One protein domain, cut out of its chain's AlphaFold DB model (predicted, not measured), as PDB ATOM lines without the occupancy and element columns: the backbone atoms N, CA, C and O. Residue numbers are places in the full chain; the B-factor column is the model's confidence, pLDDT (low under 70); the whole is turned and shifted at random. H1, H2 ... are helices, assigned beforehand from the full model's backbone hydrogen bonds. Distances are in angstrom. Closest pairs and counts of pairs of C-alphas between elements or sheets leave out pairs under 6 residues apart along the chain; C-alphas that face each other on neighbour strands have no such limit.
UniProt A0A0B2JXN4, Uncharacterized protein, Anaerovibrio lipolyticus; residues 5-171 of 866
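This is residues 5 to 171 of the 866 residues of an uncharacterized protein of Anaerovibrio lipolyticus (UniProt A0A0B2JXN4). Two helical lobes sit end to end along the longest axis: H2, H3, H4 and H5 make one, and H1, H6, H7 and H8 make the other. The chain crosses from H1 to H2 and returns between H5 and H6. The printed part has 167 residues with eight named helices, H1 to H8 in order, and no named strand; its class is all helix. It is only just compact, close to loose, with a radius of gyration of the C-alphas of 18.2 A, and spans 62 by 31 by 25 A.

H1, residues 5 to 13, touches H7, residues 127 to 137, at a steep tilt of 50 degrees; their closest C-alphas, Lys 9 and Phe 137, are 5.6 A apart. H2, residues 21 to 38, touches H5, residues 87 to 100, with its residues 28 to 36 alone; the closest C-alphas, Ile 28 and Ser 97, are 5.4 A apart. Residues 26 to 33 of H2 touch H4, residues 62 to 73, closest at the C-alphas of Lys 30 and Val 72, 5.4 A. H3, residues 43 to 53, forms a hairpin with H2, only just touching it with 3 pairs of C-alphas within 8 A, the closest Asp 29 and Leu 50, 7.1 A. H6, residues 102 to 122, H7 and H8, residues 149 to 170, form an up and down bundle, each running against the one before. Every O i to N i+4 pair is within hydrogen-bond range in H1, H3, H4, H5 and H8, against 13 of 14 in H2, 15 of 17 in H6 and 5 of 7 in H7.

H1 begins at C-alpha 5, (16.890, -17.641, -16.151). H2 is 26.2 A long, H6 29.3 A, and H8 30.8 A, ending at C-alpha 170, (20.717, -40.694, -7.895). H6 has a kink of 45 degrees near residue 109.

The C-alphas of Glu 82 and Leu 171, the two farthest apart, are 64.1 A apart. The printed part has no cut. The links H4 to H5 and H7 to H8 are long. Confidence is under 70 in 24 residues, among them 78 to 85 and 163 to 171.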
ATOM      1  N   ASN A   5      16.900 -18.964 -16.775       86.69
ATOM      2  CA  ASN A   5      16.890 -17.641 -16.151       86.69
ATOM      3  C   ASN A   5      15.481 -17.192 -15.741       86.69
ATOM      4  O   ASN A   5      15.290 -16.664 -14.652       86.69
ATOM      5  N   VAL A   6      14.472 -17.411 -16.592       86.31
ATOM      6  CA  VAL A   6      13.077 -17.045 -16.290       86.31
ATOM      7  C   VAL A   6      12.483 -17.984 -15.241       86.31
ATOM      8  O   VAL A   6      11.726 -17.536 -14.380       86.31
ATOM      9  N   ALA A   7      12.823 -19.273 -15.288       85.19
ATOM     10  CA  ALA A   7      12.369 -20.252 -14.306       85.19
ATOM     11  C   ALA A   7      12.965 -19.987 -12.915       85.19
ATOM     12  O   ALA A   7      12.222 -19.979 -11.935       85.19
ATOM     13  N   PHE A   8      14.271 -19.715 -12.842       88.94
ATOM     14  CA  PHE A   8      14.975 -19.385 -11.606       88.94
ATOM     15  C   PHE A   8      14.455 -18.060 -11.041       88.94
ATOM     16  O   PHE A   8      13.953 -18.037  -9.918       88.94
ATOM     17  N   LYS A   9      14.422 -16.993 -11.851       87.38
ATOM     18  CA  LYS A   9      13.894 -15.691 -11.426       87.38
ATOM     19  C   LYS A   9      12.469 -15.785 -10.876       87.38
ATOM     20  O   LYS A   9      12.177 -15.241  -9.822       87.38
ATOM     21  N   LYS A  10      11.575 -16.530 -11.536       87.44
ATOM     22  CA  LYS A  10      10.198 -16.709 -11.045       87.44
ATOM     23  C   LYS A  10      10.153 -17.377  -9.664       87.44
ATOM     24  O   LYS A  10       9.237 -17.106  -8.894       87.44
ATOM     25  N   LYS A  11      11.086 -18.280  -9.355       85.62
ATOM     26  CA  LYS A  11      11.158 -18.921  -8.035       85.62
ATOM     27  C   LYS A  11      11.670 -17.955  -6.966       85.62
ATOM     28  O   LYS A  11      11.115 -17.945  -5.872       85.62
ATOM     29  N   THR A  12      12.654 -17.115  -7.283       86.38
ATOM     30  CA  THR A  12      13.198 -16.141  -6.326       86.38
ATOM     31  C   THR A  12      12.335 -14.894  -6.147       86.38
ATOM     32  O   THR A  12      12.275 -14.364  -5.040       86.38
ATOM     33  N   ASP A  13      11.576 -14.485  -7.165       83.62
ATOM     34  CA  ASP A  13      10.564 -13.422  -7.056       83.62
ATOM     35  C   ASP A  13       9.394 -13.823  -6.131       83.62
ATOM     36  O   ASP A  13       8.756 -12.964  -5.534       83.62
ATOM     37  N   ASN A  14       9.126 -15.126  -5.973       82.88
ATOM     38  CA  ASN A  14       8.092 -15.653  -5.068       82.88
ATOM     39  C   ASN A  14       8.613 -15.942  -3.647       82.88
ATOM     40  O   ASN A  14       7.934 -16.618  -2.871       82.88
ATOM     41  N   PHE A  15       9.821 -15.489  -3.310       84.69
ATOM     42  CA  PHE A  15      10.384 -15.694  -1.982       84.69
ATOM     43  C   PHE A  15       9.580 -14.943  -0.916       84.69
ATOM     44  O   PHE A  15       9.314 -13.749  -1.046       84.69
ATOM     45  N   VAL A  16       9.229 -15.651   0.155       83.19
ATOM     46  CA  VAL A  16       8.569 -15.082   1.332       83.19
ATOM     47  C   VAL A  16       9.569 -15.099   2.478       83.19
ATOM     48  O   VAL A  16      10.095 -16.156   2.821       83.19
ATOM     49  N   TYR A  17       9.824 -13.930   3.062       83.19
ATOM     50  CA  TYR A  17      10.748 -13.799   4.180       83.19
ATOM     51  C   TYR A  17      10.243 -14.575   5.413       83.19
ATOM     52  O   TYR A  17       9.073 -14.431   5.778       83.19
ATOM     53  N   PRO A  18      11.094 -15.393   6.062       80.62
ATOM     54  CA  PRO A  18      10.740 -16.089   7.299       80.62
ATOM     55  C   PRO A  18      10.689 -15.127   8.498       80.62
ATOM     56  O   PRO A  18      11.202 -14.012   8.438       80.62
ATOM     57  N   GLU A  19      10.085 -15.563   9.610       76.31
ATOM     58  CA  GLU A  19       9.807 -14.714  10.788       76.31
ATOM     59  C   GLU A  19      11.056 -14.050  11.398       76.31
ATOM     60  O   GLU A  19      10.970 -12.963  11.961       76.31
ATOM     61  N   ASN A  20      12.229 -14.673  11.268       81.81
ATOM     62  CA  ASN A  20      13.498 -14.141  11.767       81.81
ATOM     63  C   ASN A  20      14.160 -13.113  10.829       81.81
ATOM     64  O   ASN A  20      15.134 -12.481  11.233       81.81
ATOM     65  N   ALA A  21      13.656 -12.919   9.604       85.00
ATOM     66  CA  ALA A  21      14.244 -11.986   8.642       85.00
ATOM     67  C   ALA A  21      14.244 -10.544   9.161       85.00
ATOM     68  O   ALA A  21      15.244  -9.846   9.038       85.00
ATOM     69  N   GLU A  22      13.144 -10.113   9.784       86.25
ATOM     70  CA  GLU A  22      12.999  -8.755  10.320       86.25
ATOM     71  C   GLU A  22      14.059  -8.445  11.383       86.25
ATOM     72  O   GLU A  22      14.627  -7.356  11.381       86.25
ATOM     73  N   GLN A  23      14.401  -9.423  12.227       86.56
ATOM     74  CA  GLN A  23      15.454  -9.278  13.238       86.56
ATOM     75  C   GLN A  23      16.842  -9.138  12.606       86.56
ATOM     76  O   GLN A  23      17.620  -8.288  13.033       86.56
ATOM     77  N   ILE A  24      17.139  -9.948  11.585       88.12
ATOM     78  CA  ILE A  24      18.432  -9.928  10.885       88.12
ATOM     79  C   ILE A  24      18.623  -8.585  10.173       88.12
ATOM     80  O   ILE A  24      19.628  -7.912  10.392       88.12
ATOM     81  N   PHE A  25      17.631  -8.149   9.391       90.25
ATOM     82  CA  PHE A  25      17.702  -6.862   8.699       90.25
ATOM     83  C   PHE A  25      17.691  -5.677   9.669       90.25
ATOM     84  O   PHE A  25      18.423  -4.723   9.454       90.25
ATOM     85  N   SER A  26      16.926  -5.740  10.770       88.62
ATOM     86  CA  SER A  26      16.943  -4.692  11.808       88.62
ATOM     87  C   SER A  26      18.337  -4.514  12.411       88.62
ATOM     88  O   SER A  26      18.744  -3.385  12.666       88.62
ATOM     89  N   GLN A  27      19.091  -5.601  12.607       89.00
ATOM     90  CA  GLN A  27      20.465  -5.507  13.099       89.00
ATOM     91  C   GLN A  27      21.401  -4.871  12.063       89.00
ATOM     92  O   GLN A  27      22.134  -3.951  12.411       89.00
ATOM     93  N   ILE A  28      21.342  -5.318  10.803       90.75
ATOM     94  CA  ILE A  28      22.160  -4.763   9.707       90.75
ATOM     95  C   ILE A  28      21.893  -3.266   9.543       90.75
ATOM     96  O   ILE A  28      22.828  -2.463   9.472       90.75
ATOM     97  N   ASP A  29      20.616  -2.885   9.531       92.06
ATOM     98  CA  ASP A  29      20.215  -1.498   9.359       92.06
ATOM     99  C   ASP A  29      20.624  -0.653  10.572       92.06
ATOM    100  O   ASP A  29      21.107   0.459  10.384       92.06
ATOM    101  N   LYS A  30      20.519  -1.160  11.810       89.88
ATOM    102  CA  LYS A  30      20.998  -0.446  13.012       89.88
ATOM    103  C   LYS A  30      22.505  -0.201  12.971       89.88
ATOM    104  O   LYS A  30      22.927   0.922  13.243       89.88
ATOM    105  N   ASP A  31      23.285  -1.207  12.581       87.44
ATOM    106  CA  ASP A  31      24.740  -1.098  12.438       87.44
ATOM    107  C   ASP A  31      25.115  -0.054  11.372       87.44
ATOM    108  O   ASP A  31      26.003   0.772  11.588       87.44
ATOM    109  N   ALA A  32      24.413  -0.044  10.231       88.19
ATOM    110  CA  ALA A  32      24.627   0.964   9.194       88.19
ATOM    111  C   ALA A  32      24.213   2.368   9.669       88.19
ATOM    112  O   ALA A  32      24.958   3.333   9.495       88.19
ATOM    113  N   VAL A  33      23.048   2.494  10.310       89.00
ATOM    114  CA  VAL A  33      22.513   3.771  10.802       89.00
ATOM    115  C   VAL A  33      23.410   4.398  11.863       89.00
ATOM    116  O   VAL A  33      23.568   5.618  11.853       89.00
ATOM    117  N   GLU A  34      24.021   3.612  12.750       87.31
ATOM    118  CA  GLU A  34      24.975   4.122  13.743       87.31
ATOM    119  C   GLU A  34      26.122   4.889  13.064       87.31
ATOM    120  O   GLU A  34      26.361   6.055  13.381       87.31
ATOM    121  N   VAL A  35      26.734   4.291  12.040       85.38
ATOM    122  CA  VAL A  35      27.834   4.902  11.276       85.38
ATOM    123  C   VAL A  35      27.357   6.101  10.446       85.38
ATOM    124  O   VAL A  35      28.055   7.114  10.342       85.38
ATOM    125  N   LEU A  36      26.162   6.023   9.855       84.25
ATOM    126  CA  LEU A  36      25.593   7.122   9.068       84.25
ATOM    127  C   LEU A  36      25.278   8.348   9.934       84.25
ATOM    128  O   LEU A  36      25.529   9.480   9.509       84.25
ATOM    129  N   ARG A  37      24.804   8.138  11.167       81.81
ATOM    130  CA  ARG A  37      24.594   9.227  12.131       81.81
ATOM    131  C   ARG A  37      25.902   9.902  12.518       81.81
ATOM    132  O   ARG A  37      25.954  11.128  12.544       81.81
ATOM    133  N   GLU A  38      26.956   9.132  12.781       82.12
ATOM    134  CA  GLU A  38      28.281   9.692  13.093       82.12
ATOM    135  C   GLU A  38      28.836  10.553  11.950       82.12
ATOM    136  O   GLU A  38      29.516  11.550  12.192       82.12
ATOM    137  N   LYS A  39      28.505  10.203  10.701       79.69
ATOM    138  CA  LYS A  39      28.890  10.957   9.499       79.69
ATOM    139  C   LYS A  39      27.962  12.136   9.166       79.69
ATOM    140  O   LYS A  39      28.221  12.837   8.189       79.69
ATOM    141  N   GLY A  40      26.929  12.392   9.971       77.38
ATOM    142  CA  GLY A  40      26.062  13.570   9.846       77.38
ATOM    143  C   GLY A  40      24.989  13.488   8.755       77.38
ATOM    144  O   GLY A  40      24.543  14.533   8.283       77.38
ATOM    145  N   TYR A  41      24.586  12.283   8.335       82.31
ATOM    146  CA  TYR A  41      23.478  12.097   7.387       82.31
ATOM    147  C   TYR A  41      22.115  12.339   8.046       82.31
ATOM    148  O   TYR A  41      21.889  11.921   9.184       82.31
ATOM    149  N   GLY A  42      21.208  13.006   7.329       81.12
ATOM    150  CA  GLY A  42      19.864  13.340   7.803       81.12
ATOM    151  C   GLY A  42      18.876  12.174   7.700       81.12
ATOM    152  O   GLY A  42      19.106  11.192   6.995       81.12
ATOM    153  N   ARG A  43      17.736  12.284   8.398       85.31
ATOM    154  CA  ARG A  43      16.732  11.206   8.458       85.31
ATOM    155  C   ARG A  43      16.233  10.750   7.084       85.31
ATOM    156  O   ARG A  43      16.212   9.554   6.817       85.31
ATOM    157  N   GLU A  44      15.846  11.693   6.227       82.38
ATOM    158  CA  GLU A  44      15.276  11.393   4.903       82.38
ATOM    159  C   GLU A  44      16.282  10.662   3.998       82.38
ATOM    160  O   GLU A  44      15.913   9.783   3.219       82.38
ATOM    161  N   GLU A  45      17.570  10.984   4.136       81.38
ATOM    162  CA  GLU A  45      18.657  10.369   3.371       81.38
ATOM    163  C   GLU A  45      18.876   8.921   3.806       81.38
ATOM    164  O   GLU A  45      18.962   8.027   2.965       81.38
ATOM    165  N   ILE A  46      18.893   8.684   5.121       85.81
ATOM    166  CA  ILE A  46      19.006   7.345   5.703       85.81
ATOM    167  C   ILE A  46      17.793   6.492   5.318       85.81
ATOM    168  O   ILE A  46      17.970   5.361   4.875       85.81
ATOM    169  N   GLU A  47      16.568   7.019   5.424       87.75
ATOM    170  CA  GLU A  47      15.352   6.293   5.029       87.75
ATOM    171  C   GLU A  47      15.391   5.909   3.546       87.75
ATOM    172  O   GLU A  47      15.221   4.735   3.206       87.75
ATOM    173  N   SER A  48      15.684   6.869   2.661       83.38
ATOM    174  CA  SER A  48      15.808   6.598   1.225       83.38
ATOM    175  C   SER A  48      16.898   5.568   0.923       83.38
ATOM    176  O   SER A  48      16.772   4.807  -0.040       83.38
ATOM    177  N   TYR A  49      17.968   5.552   1.715       83.56
ATOM    178  CA  TYR A  49      19.081   4.636   1.540       83.56
ATOM    179  C   TYR A  49      18.758   3.213   2.026       83.56
ATOM    180  O   TYR A  49      19.030   2.245   1.311       83.56
ATOM    181  N   LEU A  50      18.095   3.068   3.177       87.19
ATOM    182  CA  LEU A  50      17.618   1.770   3.665       87.19
ATOM    183  C   LEU A  50      16.574   1.167   2.719       87.19
ATOM    184  O   LEU A  50      16.655  -0.015   2.404       87.19
ATOM    185  N   PHE A  51      15.653   1.968   2.173       85.31
ATOM    186  CA  PHE A  51      14.683   1.486   1.177       85.31
ATOM    187  C   PHE A  51      15.331   0.920  -0.090       85.31
ATOM    188  O   PHE A  51      14.744   0.058  -0.747       85.31
ATOM    189  N   ARG A  52      16.524   1.402  -0.447       82.12
ATOM    190  CA  ARG A  52      17.266   0.907  -1.608       82.12
ATOM    191  C   ARG A  52      17.943  -0.437  -1.333       82.12
ATOM    192  O   ARG A  52      18.000  -1.255  -2.248       82.12
ATOM    193  N   ASN A  53      18.435  -0.656  -0.114       82.12
ATOM    194  CA  ASN A  53      19.330  -1.775   0.198       82.12
ATOM    195  C   ASN A  53      18.703  -2.874   1.062       82.12
ATOM    196  O   ASN A  53      19.153  -4.015   1.007       82.12
ATOM    197  N   ASN A  54      17.638  -2.575   1.805       87.56
ATOM    198  CA  ASN A  54      16.886  -3.563   2.562       87.56
ATOM    199  C   ASN A  54      15.683  -4.062   1.733       87.56
ATOM    200  O   ASN A  54      14.631  -3.409   1.683       87.56
ATOM    201  N   PRO A  55      15.774  -5.246   1.100       82.50
ATOM    202  CA  PRO A  55      14.707  -5.760   0.249       82.50
ATOM    203  C   PRO A  55      13.430  -6.121   1.027       82.50
ATOM    204  O   PRO A  55      12.358  -6.192   0.419       82.50
ATOM    205  N   LEU A  56      13.505  -6.304   2.353       84.44
ATOM    206  CA  LEU A  56      12.346  -6.599   3.199       84.44
ATOM    207  C   LEU A  56      11.354  -5.427   3.223       84.44
ATOM    208  O   LEU A  56      10.143  -5.661   3.159       84.44
ATOM    209  N   LEU A  57      11.851  -4.184   3.232       85.00
ATOM    210  CA  LEU A  57      11.022  -2.974   3.304       85.00
ATOM    211  C   LEU A  57      10.037  -2.875   2.137       85.00
ATOM    212  O   LEU A  57       8.888  -2.490   2.324       85.00
ATOM    213  N   SER A  58      10.446  -3.309   0.943       79.19
ATOM    214  CA  SER A  58       9.579  -3.307  -0.245       79.19
ATOM    215  C   SER A  58       8.381  -4.264  -0.149       79.19
ATOM    216  O   SER A  58       7.401  -4.111  -0.878       79.19
ATOM    217  N   SER A  59       8.452  -5.253   0.748       77.56
ATOM    218  CA  SER A  59       7.431  -6.290   0.940       77.56
ATOM    219  C   SER A  59       6.520  -6.050   2.152       77.56
ATOM    220  O   SER A  59       5.532  -6.765   2.337       77.56
ATOM    221  N   MET A  60       6.832  -5.047   2.978       83.94
ATOM    222  CA  MET A  60       6.093  -4.715   4.193       83.94
ATOM    223  C   MET A  60       4.921  -3.752   3.913       83.94
ATOM    224  O   MET A  60       5.008  -2.896   3.033       83.94
ATOM    225  N   PRO A  61       3.806  -3.840   4.668       85.88
ATOM    226  CA  PRO A  61       2.772  -2.806   4.659       85.88
ATOM    227  C   PRO A  61       3.322  -1.456   5.137       85.88
ATOM    228  O   PRO A  61       4.079  -1.415   6.103       85.88
ATOM    229  N   GLU A  62       2.859  -0.355   4.544       82.25
ATOM    230  CA  GLU A  62       3.332   1.016   4.823       82.25
ATOM    231  C   GLU A  62       3.322   1.375   6.324       82.25
ATOM    232  O   GLU A  62       4.271   1.968   6.833       82.25
ATOM    233  N   SER A  63       2.305   0.925   7.071       83.31
ATOM    234  CA  SER A  63       2.231   1.129   8.525       83.31
ATOM    235  C   SER A  63       3.344   0.410   9.297       83.31
ATOM    236  O   SER A  63       3.865   0.959  10.259       83.31
ATOM    237  N   LYS A  64       3.731  -0.800   8.867       85.75
ATOM    238  CA  LYS A  64       4.829  -1.569   9.473       85.75
ATOM    239  C   LYS A  64       6.197  -1.032   9.064       85.75
ATOM    240  O   LYS A  64       7.099  -1.030   9.888       85.75
ATOM    241  N   CYS A  65       6.345  -0.547   7.828       86.00
ATOM    242  CA  CYS A  65       7.566   0.145   7.408       86.00
ATOM    243  C   CYS A  65       7.848   1.358   8.294       86.00
ATOM    244  O   CYS A  65       8.979   1.536   8.730       86.00
ATOM    245  N   SER A  66       6.825   2.168   8.585       83.44
ATOM    246  CA  SER A  66       6.990   3.335   9.457       83.44
ATOM    247  C   SER A  66       7.424   2.932  10.870       83.44
ATOM    248  O   SER A  66       8.349   3.531  11.405       83.44
ATOM    249  N   GLU A  67       6.804   1.898  11.452       86.00
ATOM    250  CA  GLU A  67       7.187   1.366  12.771       86.00
ATOM    251  C   GLU A  67       8.630   0.836  12.779       86.00
ATOM    252  O   GLU A  67       9.398   1.143  13.690       86.00
ATOM    253  N   TYR A  68       9.017   0.096  11.737       90.19
ATOM    254  CA  TYR A  68      10.364  -0.447  11.574       90.19
ATOM    255  C   TYR A  68      11.425   0.658  11.473       90.19
ATOM    256  O   TYR A  68      12.431   0.631  12.182       90.19
ATOM    257  N   LEU A  69      11.195   1.661  10.620       88.12
ATOM    258  CA  LEU A  69      12.127   2.777  10.437       88.12
ATOM    259  C   LEU A  69      12.242   3.626  11.706       88.12
ATOM    260  O   LEU A  69      13.340   4.064  12.042       88.12
ATOM    261  N   ASP A  70      11.154   3.808  12.457       86.94
ATOM    262  CA  ASP A  70      11.203   4.474  13.760       86.94
ATOM    263  C   ASP A  70      12.010   3.686  14.798       86.94
ATOM    264  O   ASP A  70      12.706   4.298  15.614       86.94
ATOM    265  N   GLU A  71      11.962   2.353  14.771       87.50
ATOM    266  CA  GLU A  71      12.767   1.506  15.656       87.50
ATOM    267  C   GLU A  71      14.265   1.585  15.321       87.50
ATOM    268  O   GLU A  71      15.108   1.685  16.216       87.50
ATOM    269  N   VAL A  72      14.603   1.542  14.032       88.94
ATOM    270  CA  VAL A  72      15.989   1.523  13.546       88.94
ATOM    271  C   VAL A  72      16.621   2.923  13.599       88.94
ATOM    272  O   VAL A  72      17.729   3.096  14.115       88.94
ATOM    273  N   ILE A  73      15.912   3.951  13.119       86.19
ATOM    274  CA  ILE A  73      16.411   5.333  12.981       86.19
ATOM    275  C   ILE A  73      16.069   6.210  14.197       86.19
ATOM    276  O   ILE A  73      16.752   7.205  14.438       86.19
ATOM    277  N   GLY A  74      15.099   5.834  15.028       80.94
ATOM    278  CA  GLY A  74      14.719   6.591  16.221       80.94
ATOM    279  C   GLY A  74      13.803   7.782  15.914       80.94
ATOM    280  O   GLY A  74      14.136   8.684  15.146       80.94
ATOM    281  N   SER A  75      12.655   7.837  16.590       67.94
ATOM    282  CA  SER A  75      11.543   8.782  16.366       67.94
ATOM    283  C   SER A  75      11.830  10.280  16.606       67.94
ATOM    284  O   SER A  75      10.938  11.105  16.424       67.94
ATOM    285  N   GLY A  76      13.054  10.661  16.994       63.31
ATOM    286  CA  GLY A  76      13.448  12.046  17.307       63.31
ATOM    287  C   GLY A  76      14.633  12.599  16.504       63.31
ATOM    288  O   GLY A  76      15.191  13.617  16.903       63.31
ATOM    289  N   PHE A  77      15.055  11.921  15.434       72.19
ATOM    290  CA  PHE A  77      16.218  12.307  14.623       72.19
ATOM    291  C   PHE A  77      15.900  13.455  13.633       72.19
ATOM    292  O   PHE A  77      14.830  13.457  13.024       72.19
ATOM    293  N   GLU A  78      16.806  14.435  13.490       65.94
ATOM    294  CA  GLU A  78      16.600  15.669  12.704       65.94
ATOM    295  C   GLU A  78      16.498  15.420  11.181       65.94
ATOM    296  O   GLU A  78      17.157  14.545  10.617       65.94
ATOM    297  N   THR A  79      15.659  16.210  10.497       57.69
ATOM    298  CA  THR A  79      15.334  16.052   9.066       57.69
ATOM    299  C   THR A  79      16.310  16.733   8.103       57.69
ATOM    300  O   THR A  79      16.279  16.426   6.917       57.69
ATOM    301  N   SER A  80      17.189  17.629   8.561       57.56
ATOM    302  CA  SER A  80      18.106  18.376   7.684       57.56
ATOM    303  C   SER A  80      19.559  17.914   7.829       57.56
ATOM    304  O   SER A  80      20.220  18.285   8.797       57.56
ATOM    305  N   GLY A  81      20.059  17.138   6.862       57.16
ATOM    306  CA  GLY A  81      21.487  16.833   6.713       57.16
ATOM    307  C   GLY A  81      22.243  17.973   6.014       57.16
ATOM    308  O   GLY A  81      21.719  18.591   5.087       57.16
ATOM    309  N   GLU A  82      23.466  18.279   6.461       55.94
ATOM    310  CA  GLU A  82      24.352  19.274   5.820       55.94
ATOM    311  C   GLU A  82      25.212  18.673   4.686       55.94
ATOM    312  O   GLU A  82      25.853  19.411   3.934       55.94
ATOM    313  N   ASN A  83      25.219  17.343   4.538       58.50
ATOM    314  CA  ASN A  83      26.076  16.616   3.602       58.50
ATOM    315  C   ASN A  83      25.319  16.192   2.339       58.50
ATOM    316  O   ASN A  83      24.236  15.636   2.412       58.50
ATOM    317  N   LEU A  84      25.919  16.399   1.163       57.75
ATOM    318  CA  LEU A  84      25.443  15.778  -0.078       57.75
ATOM    319  C   LEU A  84      25.791  14.278  -0.048       57.75
ATOM    320  O   LEU A  84      26.953  13.958   0.216       57.75
ATOM    321  N   PRO A  85      24.850  13.362  -0.343       61.59
ATOM    322  CA  PRO A  85      25.108  11.931  -0.273       61.59
ATOM    323  C   PRO A  85      26.129  11.486  -1.322       61.59
ATOM    324  O   PRO A  85      25.850  11.487  -2.522       61.59
ATOM    325  N   ASP A  86      27.311  11.068  -0.859       71.06
ATOM    326  CA  ASP A  86      28.225  10.267  -1.668       71.06
ATOM    327  C   ASP A  86      27.756   8.814  -1.615       71.06
ATOM    328  O   ASP A  86      27.942   8.107  -0.622       71.06
ATOM    329  N   ILE A  87      27.105   8.389  -2.697       68.06
ATOM    330  CA  ILE A  87      26.512   7.056  -2.831       68.06
ATOM    331  C   ILE A  87      27.554   5.954  -2.603       68.06
ATOM    332  O   ILE A  87      27.213   4.943  -2.002       68.06
ATOM    333  N   ASN A  88      28.818   6.168  -2.983       73.50
ATOM    334  CA  ASN A  88      29.859   5.155  -2.793       73.50
ATOM    335  C   ASN A  88      30.170   4.942  -1.306       73.50
ATOM    336  O   ASN A  88      30.341   3.813  -0.866       73.50
ATOM    337  N   ILE A  89      30.187   6.019  -0.514       75.31
ATOM    338  CA  ILE A  89      30.433   5.936   0.933       75.31
ATOM    339  C   ILE A  89      29.259   5.257   1.640       75.31
ATOM    340  O   ILE A  89      29.462   4.527   2.609       75.31
ATOM    341  N   LEU A  90      28.033   5.526   1.187       76.94
ATOM    342  CA  LEU A  90      26.840   4.876   1.720       76.94
ATOM    343  C   LEU A  90      26.882   3.363   1.439       76.94
ATOM    344  O   LEU A  90      26.702   2.578   2.372       76.94
ATOM    345  N   ASP A  91      27.202   2.980   0.197       79.12
ATOM    346  CA  ASP A  91      27.328   1.585  -0.249       79.12
ATOM    347  C   ASP A  91      28.435   0.840   0.519       79.12
ATOM    348  O   ASP A  91      28.165  -0.223   1.077       79.12
ATOM    349  N   GLU A  92      29.611   1.444   0.724       81.69
ATOM    350  CA  GLU A  92      30.682   0.860   1.553       81.69
ATOM    351  C   GLU A  92      30.252   0.593   3.010       81.69
ATOM    352  O   GLU A  92      30.616  -0.425   3.605       81.69
ATOM    353  N   ILE A  93      29.482   1.505   3.617       82.56
ATOM    354  CA  ILE A  93      29.014   1.354   5.006       82.56
ATOM    355  C   ILE A  93      28.043   0.181   5.112       82.56
ATOM    356  O   ILE A  93      28.133  -0.618   6.047       82.56
ATOM    357  N   TYR A  94      27.120   0.071   4.159       84.00
ATOM    358  CA  TYR A  94      26.109  -0.976   4.185       84.00
ATOM    359  C   TYR A  94      26.691  -2.345   3.836       84.00
ATOM    360  O   TYR A  94      26.381  -3.323   4.513       84.00
ATOM    361  N   GLU A  95      27.604  -2.417   2.865       82.69
ATOM    362  CA  GLU A  95      28.372  -3.630   2.552       82.69
ATOM    363  C   GLU A  95      29.159  -4.138   3.766       82.69
ATOM    364  O   GLU A  95      29.219  -5.347   4.021       82.69
ATOM    365  N   HIS A  96      29.725  -3.225   4.563       83.06
ATOM    366  CA  HIS A  96      30.409  -3.591   5.798       83.06
ATOM    367  C   HIS A  96      29.446  -4.197   6.834       83.06
ATOM    368  O   HIS A  96      29.771  -5.214   7.454       83.06
ATOM    369  N   SER A  97      28.249  -3.625   6.993       84.62
ATOM    370  CA  SER A  97      27.206  -4.175   7.872       84.62
ATOM    371  C   SER A  97      26.677  -5.527   7.373       84.62
ATOM    372  O   SER A  97      26.553  -6.466   8.160       84.62
ATOM    373  N   LEU A  98      26.456  -5.680   6.063       85.50
ATOM    374  CA  LEU A  98      26.070  -6.951   5.435       85.50
ATOM    375  C   LEU A  98      27.122  -8.041   5.668       85.50
ATOM    376  O   LEU A  98      26.780  -9.179   5.993       85.50
ATOM    377  N   SER A  99      28.406  -7.687   5.564       82.19
ATOM    378  CA  SER A  99      29.519  -8.619   5.772       82.19
ATOM    379  C   SER A  99      29.569  -9.168   7.204       82.19
ATOM    380  O   SER A  99      29.882 -10.344   7.392       82.19
ATOM    381  N   LYS A 100      29.207  -8.369   8.221       85.12
ATOM    382  CA  LYS A 100      29.120  -8.831   9.623       85.12
ATOM    383  C   LYS A 100      27.991  -9.837   9.854       85.12
ATOM    384  O   LYS A 100      28.135 -10.731  10.684       85.12
ATOM    385  N   SER A 101      26.892  -9.709   9.114       85.00
ATOM    386  CA  SER A 101      25.713 -10.582   9.210       85.00
ATOM    387  C   SER A 101      25.666 -11.667   8.129       85.00
ATOM    388  O   SER A 101      24.628 -12.303   7.935       85.00
ATOM    389  N   ARG A 102      26.786 -11.921   7.442       85.12
ATOM    390  CA  ARG A 102      26.866 -12.852   6.312       85.12
ATOM    391  C   ARG A 102      26.330 -14.246   6.642       85.12
ATOM    392  O   ARG A 102      25.417 -14.708   5.971       85.12
ATOM    393  N   GLU A 103      26.831 -14.887   7.697       83.94
ATOM    394  CA  GLU A 103      26.400 -16.242   8.090       83.94
ATOM    395  C   GLU A 103      24.888 -16.314   8.378       83.94
ATOM    396  O   GLU A 103      24.221 -17.304   8.075       83.94
ATOM    397  N   GLN A 104      24.316 -15.240   8.931       86.06
ATOM    398  CA  GLN A 104      22.881 -15.156   9.209       86.06
ATOM    399  C   GLN A 104      22.064 -15.059   7.914       86.06
ATOM    400  O   GLN A 104      21.011 -15.692   7.816       86.06
ATOM    401  N   LEU A 105      22.550 -14.308   6.918       87.69
ATOM    402  CA  LEU A 105      21.941 -14.214   5.587       87.69
ATOM    403  C   LEU A 105      22.068 -15.524   4.799       87.69
ATOM    404  O   LEU A 105      21.112 -15.926   4.136       87.69
ATOM    405  N   GLU A 106      23.201 -16.223   4.902       88.19
ATOM    406  CA  GLU A 106      23.382 -17.542   4.283       88.19
ATOM    407  C   GLU A 106      22.328 -18.524   4.813       88.19
ATOM    408  O   GLU A 106      21.567 -19.100   4.031       88.19
ATOM    409  N   HIS A 107      22.196 -18.626   6.141       86.19
ATOM    410  CA  HIS A 107      21.185 -19.465   6.788       86.19
ATOM    411  C   HIS A 107      19.743 -19.056   6.462       86.19
ATOM    412  O   HIS A 107      18.869 -19.922   6.379       86.19
ATOM    413  N   LEU A 108      19.482 -17.757   6.273       88.19
ATOM    414  CA  LEU A 108      18.160 -17.238   5.923       88.19
ATOM    415  C   LEU A 108      17.669 -17.779   4.571       88.19
ATOM    416  O   LEU A 108      16.489 -18.111   4.429       88.19
ATOM    417  N   TYR A 109      18.563 -17.850   3.582       90.06
ATOM    418  CA  TYR A 109      18.209 -18.192   2.203       90.06
ATOM    419  C   TYR A 109      18.436 -19.660   1.843       90.06
ATOM    420  O   TYR A 109      17.706 -20.185   0.998       90.06
ATOM    421  N   GLU A 110      19.371 -20.335   2.517       88.75
ATOM    422  CA  GLU A 110      19.857 -21.677   2.174       88.75
ATOM    423  C   GLU A 110      18.730 -22.673   1.874       88.75
ATOM    424  O   GLU A 110      18.695 -23.272   0.801       88.75
ATOM    425  N   GLN A 111      17.767 -22.827   2.787       85.44
ATOM    426  CA  GLN A 111      16.703 -23.826   2.629       85.44
ATOM    427  C   GLN A 111      15.838 -23.577   1.389       85.44
ATOM    428  O   GLN A 111      15.450 -24.515   0.690       85.44
ATOM    429  N   THR A 112      15.522 -22.310   1.109       87.31
ATOM    430  CA  THR A 112      14.674 -21.971  -0.040       87.31
ATOM    431  C   THR A 112      15.456 -22.059  -1.343       87.31
ATOM    432  O   THR A 112      14.906 -22.489  -2.358       87.31
ATOM    433  N   GLU A 113      16.739 -21.703  -1.331       89.81
ATOM    434  CA  GLU A 113      17.602 -21.874  -2.495       89.81
ATOM    435  C   GLU A 113      17.813 -23.339  -2.853       89.81
ATOM    436  O   GLU A 113      17.585 -23.705  -4.003       89.81
ATOM    437  N   MET A 114      18.141 -24.188  -1.878       87.56
ATOM    438  CA  MET A 114      18.296 -25.630  -2.081       87.56
ATOM    439  C   MET A 114      17.042 -26.241  -2.708       87.56
ATOM    440  O   MET A 114      17.117 -26.897  -3.748       87.56
ATOM    441  N   LYS A 115      15.865 -25.911  -2.161       87.12
ATOM    442  CA  LYS A 115      14.579 -26.319  -2.733       87.12
ATOM    443  C   LYS A 115      14.411 -25.846  -4.182       87.12
ATOM    444  O   LYS A 115      14.014 -26.624  -5.047       87.12
ATOM    445  N   ASN A 116      14.709 -24.578  -4.464       88.88
ATOM    446  CA  ASN A 116      14.575 -24.022  -5.809       88.88
ATOM    447  C   ASN A 116      15.510 -24.706  -6.816       88.88
ATOM    448  O   ASN A 116      15.087 -24.972  -7.943       88.88
ATOM    449  N   LEU A 117      16.750 -25.004  -6.416       88.19
ATOM    450  CA  LEU A 117      17.751 -25.680  -7.242       88.19
ATOM    451  C   LEU A 117      17.361 -27.131  -7.537       88.19
ATOM    452  O   LEU A 117      17.441 -27.550  -8.692       88.19
ATOM    453  N   MET A 118      16.868 -27.864  -6.533       81.44
ATOM    454  CA  MET A 118      16.343 -29.220  -6.717       81.44
ATOM    455  C   MET A 118      15.146 -29.236  -7.668       81.44
ATOM    456  O   MET A 118      15.150 -29.987  -8.637       81.44
ATOM    457  N   GLU A 119      14.162 -28.351  -7.474       85.88
ATOM    458  CA  GLU A 119      12.987 -28.280  -8.353       85.88
ATOM    459  C   GLU A 119      13.361 -27.895  -9.798       85.88
ATOM    460  O   GLU A 119      12.703 -28.326 -10.750       85.88
ATOM    461  N   LEU A 120      14.399 -27.069  -9.993       82.88
ATOM    462  CA  LEU A 120      14.945 -26.785 -11.325       82.88
ATOM    463  C   LEU A 120      15.594 -28.040 -11.923       82.88
ATOM    464  O   LEU A 120      15.315 -28.380 -13.073       82.88
ATOM    465  N   HIS A 121      16.401 -28.762 -11.153       76.94
ATOM    466  CA  HIS A 121      17.006 -29.996 -11.637       76.94
ATOM    467  C   HIS A 121      15.952 -31.059 -12.004       76.94
ATOM    468  O   HIS A 121      15.978 -31.588 -13.116       76.94
ATOM    469  N   GLU A 122      14.959 -31.289 -11.140       76.69
ATOM    470  CA  GLU A 122      13.832 -32.207 -11.375       76.69
ATOM    471  C   GLU A 122      12.981 -31.810 -12.590       76.69
ATOM    472  O   GLU A 122      12.422 -32.661 -13.281       76.69
ATOM    473  N   SER A 123      12.915 -30.512 -12.901       78.69
ATOM    474  CA  SER A 123      12.250 -29.999 -14.105       78.69
ATOM    475  C   SER A 123      13.038 -30.262 -15.401       78.69
ATOM    476  O   SER A 123      12.571 -29.884 -16.480       78.69
ATOM    477  N   GLY A 124      14.209 -30.902 -15.313       69.12
ATOM    478  CA  GLY A 124      15.037 -31.325 -16.442       69.12
ATOM    479  C   GLY A 124      16.081 -30.306 -16.903       69.12
ATOM    480  O   GLY A 124      16.583 -30.439 -18.018       69.12
ATOM    481  N   TYR A 125      16.400 -29.285 -16.096       74.12
ATOM    482  CA  TYR A 125      17.480 -28.343 -16.414       74.12
ATOM    483  C   TYR A 125      18.855 -28.930 -16.037       74.12
ATOM    484  O   TYR A 125      19.018 -29.534 -14.973       74.12
ATOM    485  N   GLU A 126      19.858 -28.736 -16.901       70.25
ATOM    486  CA  GLU A 126      21.229 -29.196 -16.647       70.25
ATOM    487  C   GLU A 126      21.899 -28.392 -15.523       70.25
ATOM    488  O   GLU A 126      21.820 -27.162 -15.493       70.25
ATOM    489  N   ILE A 127      22.636 -29.075 -14.633       67.06
ATOM    490  CA  ILE A 127      23.351 -28.439 -13.508       67.06
ATOM    491  C   ILE A 127      24.297 -27.343 -14.002       67.06
ATOM    492  O   ILE A 127      24.359 -26.272 -13.405       67.06
ATOM    493  N   GLY A 128      25.000 -27.576 -15.115       61.56
ATOM    494  CA  GLY A 128      25.927 -26.593 -15.678       61.56
ATOM    495  C   GLY A 128      25.254 -25.262 -16.027       61.56
ATOM    496  O   GLY A 128      25.863 -24.206 -15.874       61.56
ATOM    497  N   ASP A 129      23.987 -25.288 -16.437       73.94
ATOM    498  CA  ASP A 129      23.221 -24.076 -16.719       73.94
ATOM    499  C   ASP A 129      22.619 -23.466 -15.446       73.94
ATOM    500  O   ASP A 129      22.541 -22.237 -15.337       73.94
ATOM    501  N   ILE A 130      22.248 -24.296 -14.461       79.69
ATOM    502  CA  ILE A 130      21.812 -23.840 -13.130       79.69
ATOM    503  C   ILE A 130      22.944 -23.040 -12.463       79.69
ATOM    504  O   ILE A 130      22.715 -21.913 -12.027       79.69
ATOM    505  N   VAL A 131      24.175 -23.565 -12.477       76.12
ATOM    506  CA  VAL A 131      25.379 -22.914 -11.924       76.12
ATOM    507  C   VAL A 131      25.659 -21.565 -12.593       76.12
ATOM    508  O   VAL A 131      25.945 -20.590 -11.904       76.12
ATOM    509  N   LYS A 132      25.540 -21.474 -13.927       79.69
ATOM    510  CA  LYS A 132      25.731 -20.208 -14.669       79.69
ATOM    511  C   LYS A 132      24.662 -19.160 -14.361       79.69
ATOM    512  O   LYS A 132      24.892 -17.967 -14.549       79.69
ATOM    513  N   SER A 133      23.472 -19.606 -13.967       84.75
ATOM    514  CA  SER A 133      22.335 -18.732 -13.666       84.75
ATOM    515  C   SER A 133      22.322 -18.289 -12.200       84.75
ATOM    516  O   SER A 133      21.731 -17.258 -11.884       84.75
ATOM    517  N   PHE A 134      22.981 -19.048 -11.320       86.06
ATOM    518  CA  PHE A 134      22.979 -18.845  -9.874       86.06
ATOM    519  C   PHE A 134      23.452 -17.447  -9.467       86.06
ATOM    520  O   PHE A 134      22.732 -16.755  -8.754       86.06
ATOM    521  N   ASP A 135      24.569 -16.984 -10.030       82.25
ATOM    522  CA  ASP A 135      25.187 -15.692  -9.685       82.25
ATOM    523  C   ASP A 135      24.270 -14.486  -9.937       82.25
ATOM    524  O   ASP A 135      24.479 -13.413  -9.383       82.25
ATOM    525  N   LYS A 136      23.254 -14.650 -10.795       83.62
ATOM    526  CA  LYS A 136      22.342 -13.574 -11.209       83.62
ATOM    527  C   LYS A 136      20.976 -13.625 -10.541       83.62
ATOM    528  O   LYS A 136      20.287 -12.607 -10.513       83.62
ATOM    529  N   PHE A 137      20.530 -14.810 -10.133       88.19
ATOM    530  CA  PHE A 137      19.144 -15.029  -9.709       88.19
ATOM    531  C   PHE A 137      19.014 -15.627  -8.313       88.19
ATOM    532  O   PHE A 137      17.878 -15.800  -7.871       88.19
ATOM    533  N   SER A 138      20.128 -15.924  -7.641       89.44
ATOM    534  CA  SER A 138      20.175 -16.290  -6.226       89.44
ATOM    535  C   SER A 138      19.502 -15.214  -5.357       89.44
ATOM    536  O   SER A 138      19.433 -14.032  -5.696       89.44
ATOM    537  N   LEU A 139      18.948 -15.628  -4.221       88.94
ATOM    538  CA  LEU A 139      18.459 -14.704  -3.201       88.94
ATOM    539  C   LEU A 139      19.621 -13.982  -2.511       88.94
ATOM    540  O   LEU A 139      19.465 -12.826  -2.124       88.94
ATOM    541  N   PHE A 140      20.776 -14.640  -2.418       89.50
ATOM    542  CA  PHE A 140      22.006 -14.092  -1.857       89.50
ATOM    543  C   PHE A 140      22.664 -13.059  -2.782       89.50
ATOM    544  O   PHE A 140      23.183 -12.051  -2.303       89.50
ATOM    545  N   SER A 141      22.514 -13.212  -4.106       86.56
ATOM    546  CA  SER A 141      23.011 -12.235  -5.091       86.56
ATOM    547  C   SER A 141      22.280 -10.883  -5.069       86.56
ATOM    548  O   SER A 141      22.590 -10.000  -5.862       86.56
ATOM    549  N   LYS A 142      21.269 -10.712  -4.203       83.69
ATOM    550  CA  LYS A 142      20.646  -9.406  -3.930       83.69
ATOM    551  C   LYS A 142      21.518  -8.510  -3.047       83.69
ATOM    552  O   LYS A 142      21.291  -7.306  -3.040       83.69
ATOM    553  N   HIS A 143      22.455  -9.103  -2.306       84.00
ATOM    554  CA  HIS A 143      23.295  -8.418  -1.315       84.00
ATOM    555  C   HIS A 143      24.767  -8.402  -1.699       84.00
ATOM    556  O   HIS A 143      25.487  -7.488  -1.321       84.00
ATOM    557  N   PHE A 144      25.212  -9.421  -2.434       83.06
ATOM    558  CA  PHE A 144      26.602  -9.585  -2.830       83.06
ATOM    559  C   PHE A 144      26.693  -9.794  -4.336       83.06
ATOM    560  O   PHE A 144      25.982 -10.628  -4.900       83.06
ATOM    561  N   ASP A 145      27.593  -9.056  -4.984       79.25
ATOM    562  CA  ASP A 145      27.843  -9.207  -6.413       79.25
ATOM    563  C   ASP A 145      28.313 -10.626  -6.759       79.25
ATOM    564  O   ASP A 145      29.005 -11.284  -5.976       79.25
ATOM    565  N   GLY A 146      27.980 -11.073  -7.974       73.31
ATOM    566  CA  GLY A 146      28.308 -12.411  -8.483       73.31
ATOM    567  C   GLY A 146      29.794 -12.776  -8.388       73.31
ATOM    568  O   GLY A 146      30.130 -13.923  -8.106       73.31
ATOM    569  N   ASP A 147      30.677 -11.793  -8.569       76.88
ATOM    570  CA  ASP A 147      32.134 -11.975  -8.543       76.88
ATOM    571  C   ASP A 147      32.751 -11.755  -7.147       76.88
ATOM    572  O   ASP A 147      33.967 -11.864  -6.978       76.88
ATOM    573  N   SER A 148      31.941 -11.441  -6.129       79.81
ATOM    574  CA  SER A 148      32.444 -11.216  -4.771       79.81
ATOM    575  C   SER A 148      32.920 -12.524  -4.112       79.81
ATOM    576  O   SER A 148      32.312 -13.580  -4.323       79.81
ATOM    577  N   PRO A 149      33.957 -12.482  -3.251       77.44
ATOM    578  CA  PRO A 149      34.403 -13.659  -2.503       77.44
ATOM    579  C   PRO A 149      33.283 -14.302  -1.675       77.44
ATOM    580  O   PRO A 149      33.156 -15.523  -1.653       77.44
ATOM    581  N   ALA A 150      32.419 -13.485  -1.061       79.31
ATOM    582  CA  ALA A 150      31.281 -13.960  -0.276       79.31
ATOM    583  C   ALA A 150      30.280 -14.760  -1.124       79.31
ATOM    584  O   ALA A 150      29.793 -15.801  -0.684       79.31
ATOM    585  N   MET A 151      30.004 -14.312  -2.354       85.69
ATOM    586  CA  MET A 151      29.116 -15.028  -3.269       85.69
ATOM    587  C   MET A 151      29.739 -16.333  -3.772       85.69
ATOM    588  O   MET A 151      29.043 -17.343  -3.847       85.69
ATOM    589  N   GLN A 152      31.043 -16.348  -4.075       80.12
ATOM    590  CA  GLN A 152      31.732 -17.571  -4.506       80.12
ATOM    591  C   GLN A 152      31.765 -18.629  -3.396       80.12
ATOM    592  O   GLN A 152      31.415 -19.783  -3.636       80.12
ATOM    593  N   GLU A 153      32.084 -18.234  -2.163       79.12
ATOM    594  CA  GLU A 153      32.066 -19.144  -1.015       79.12
ATOM    595  C   GLU A 153      30.659 -19.695  -0.730       79.12
ATOM    596  O   GLU A 153      30.499 -20.893  -0.477       79.12
ATOM    597  N   TYR A 154      29.624 -18.853  -0.818       86.44
ATOM    598  CA  TYR A 154      28.241 -19.298  -0.648       86.44
ATOM    599  C   TYR A 154      27.784 -20.230  -1.779       86.44
ATOM    600  O   TYR A 154      27.148 -21.257  -1.534       86.44
ATOM    601  N   LYS A 155      28.158 -19.925  -3.024       81.38
ATOM    602  CA  LYS A 155      27.911 -20.778  -4.190       81.38
ATOM    603  C   LYS A 155      28.556 -22.152  -4.017       81.38
ATOM    604  O   LYS A 155      27.878 -23.162  -4.204       81.38
ATOM    605  N   ASP A 156      29.818 -22.208  -3.603       70.56
ATOM    606  CA  ASP A 156      30.515 -23.465  -3.325       70.56
ATOM    607  C   ASP A 156      29.827 -24.246  -2.196       70.56
ATOM    608  O   ASP A 156      29.604 -25.458  -2.309       70.56
ATOM    609  N   HIS A 157      29.409 -23.554  -1.132       81.50
ATOM    610  CA  HIS A 157      28.649 -24.145  -0.036       81.50
ATOM    611  C   HIS A 157      27.340 -24.792  -0.523       81.50
ATOM    612  O   HIS A 157      27.113 -25.983  -0.285       81.50
ATOM    613  N   ILE A 158      26.518 -24.045  -1.262       84.00
ATOM    614  CA  ILE A 158      25.220 -24.495  -1.779       84.00
ATOM    615  C   ILE A 158      25.380 -25.624  -2.800       84.00
ATOM    616  O   ILE A 158      24.706 -26.647  -2.684       84.00
ATOM    617  N   PHE A 159      26.300 -25.518  -3.764       72.94
ATOM    618  CA  PHE A 159      26.482 -26.572  -4.769       72.94
ATOM    619  C   PHE A 159      27.169 -27.822  -4.215       72.94
ATOM    620  O   PHE A 159      26.899 -28.920  -4.708       72.94
ATOM    621  N   SER A 160      27.987 -27.710  -3.164       62.62
ATOM    622  CA  SER A 160      28.499 -28.888  -2.451       62.62
ATOM    623  C   SER A 160      27.376 -29.648  -1.735       62.62
ATOM    624  O   SER A 160      27.329 -30.879  -1.803       62.62
ATOM    625  N   LYS A 161      26.428 -28.929  -1.113       75.69
ATOM    626  CA  LYS A 161      25.216 -29.508  -0.516       75.69
ATOM    627  C   LYS A 161      24.299 -30.101  -1.582       75.69
ATOM    628  O   LYS A 161      23.924 -31.261  -1.447       75.69
ATOM    629  N   LEU A 162      24.034 -29.373  -2.669       71.88
ATOM    630  CA  LEU A 162      23.205 -29.844  -3.783       71.88
ATOM    631  C   LEU A 162      23.794 -31.103  -4.413       71.88
ATOM    632  O   LEU A 162      23.072 -32.063  -4.640       71.88
ATOM    633  N   SER A 163      25.111 -31.146  -4.631       53.41
ATOM    634  CA  SER A 163      25.784 -32.333  -5.167       53.41
ATOM    635  C   SER A 163      25.611 -33.540  -4.246       53.41
ATOM    636  O   SER A 163      25.334 -34.631  -4.730       53.41
ATOM    637  N   ARG A 164      25.711 -33.362  -2.921       60.25
ATOM    638  CA  ARG A 164      25.438 -34.441  -1.955       60.25
ATOM    639  C   ARG A 164      23.984 -34.898  -2.017       60.25
ATOM    640  O   ARG A 164      23.740 -36.096  -2.085       60.25
ATOM    641  N   GLU A 165      23.035 -33.969  -2.043       65.19
ATOM    642  CA  GLU A 165      21.600 -34.276  -2.109       65.19
ATOM    643  C   GLU A 165      21.219 -34.967  -3.429       65.19
ATOM    644  O   GLU A 165      20.424 -35.903  -3.441       65.19
ATOM    645  N   MET A 166      21.865 -34.579  -4.531       56.94
ATOM    646  CA  MET A 166      21.724 -35.206  -5.844       56.94
ATOM    647  C   MET A 166      22.389 -36.586  -5.933       56.94
ATOM    648  O   MET A 166      21.892 -37.466  -6.630       56.94
ATOM    649  N   ILE A 167      23.501 -36.814  -5.232       47.03
ATOM    650  CA  ILE A 167      24.129 -38.141  -5.110       47.03
ATOM    651  C   ILE A 167      23.225 -39.076  -4.295       47.03
ATOM    652  O   ILE A 167      23.036 -40.227  -4.681       47.03
ATOM    653  N   VAL A 168      22.612 -38.567  -3.223       49.28
ATOM    654  CA  VAL A 168      21.631 -39.303  -2.410       49.28
ATOM    655  C   VAL A 168      20.352 -39.610  -3.200       49.28
ATOM    656  O   VAL A 168      19.757 -40.660  -2.988       49.28
ATOM    657  N   SER A 169      19.940 -38.750  -4.138       52.16
ATOM    658  CA  SER A 169      18.762 -39.000  -4.984       52.16
ATOM    659  C   SER A 169      19.041 -39.819  -6.256       52.16
ATOM    660  O   SER A 169      18.095 -40.336  -6.852       52.16
ATOM    661  N   SER A 170      20.308 -39.963  -6.676       44.56
ATOM    662  CA  SER A 170      20.717 -40.694  -7.895       44.56
ATOM    663  C   SER A 170      21.372 -42.060  -7.653       44.56
ATOM    664  O   SER A 170      21.471 -42.851  -8.595       44.56
ATOM    665  N   LEU A 171      21.790 -42.372  -6.423       44.34
ATOM    666  CA  LEU A 171      22.261 -43.696  -6.002       44.34
ATOM    667  C   LEU A 171      21.220 -44.350  -5.086       44.34
ATOM    668  O   LEU A 171      20.590 -43.668  -4.285       44.34
TER     669      LEU A 171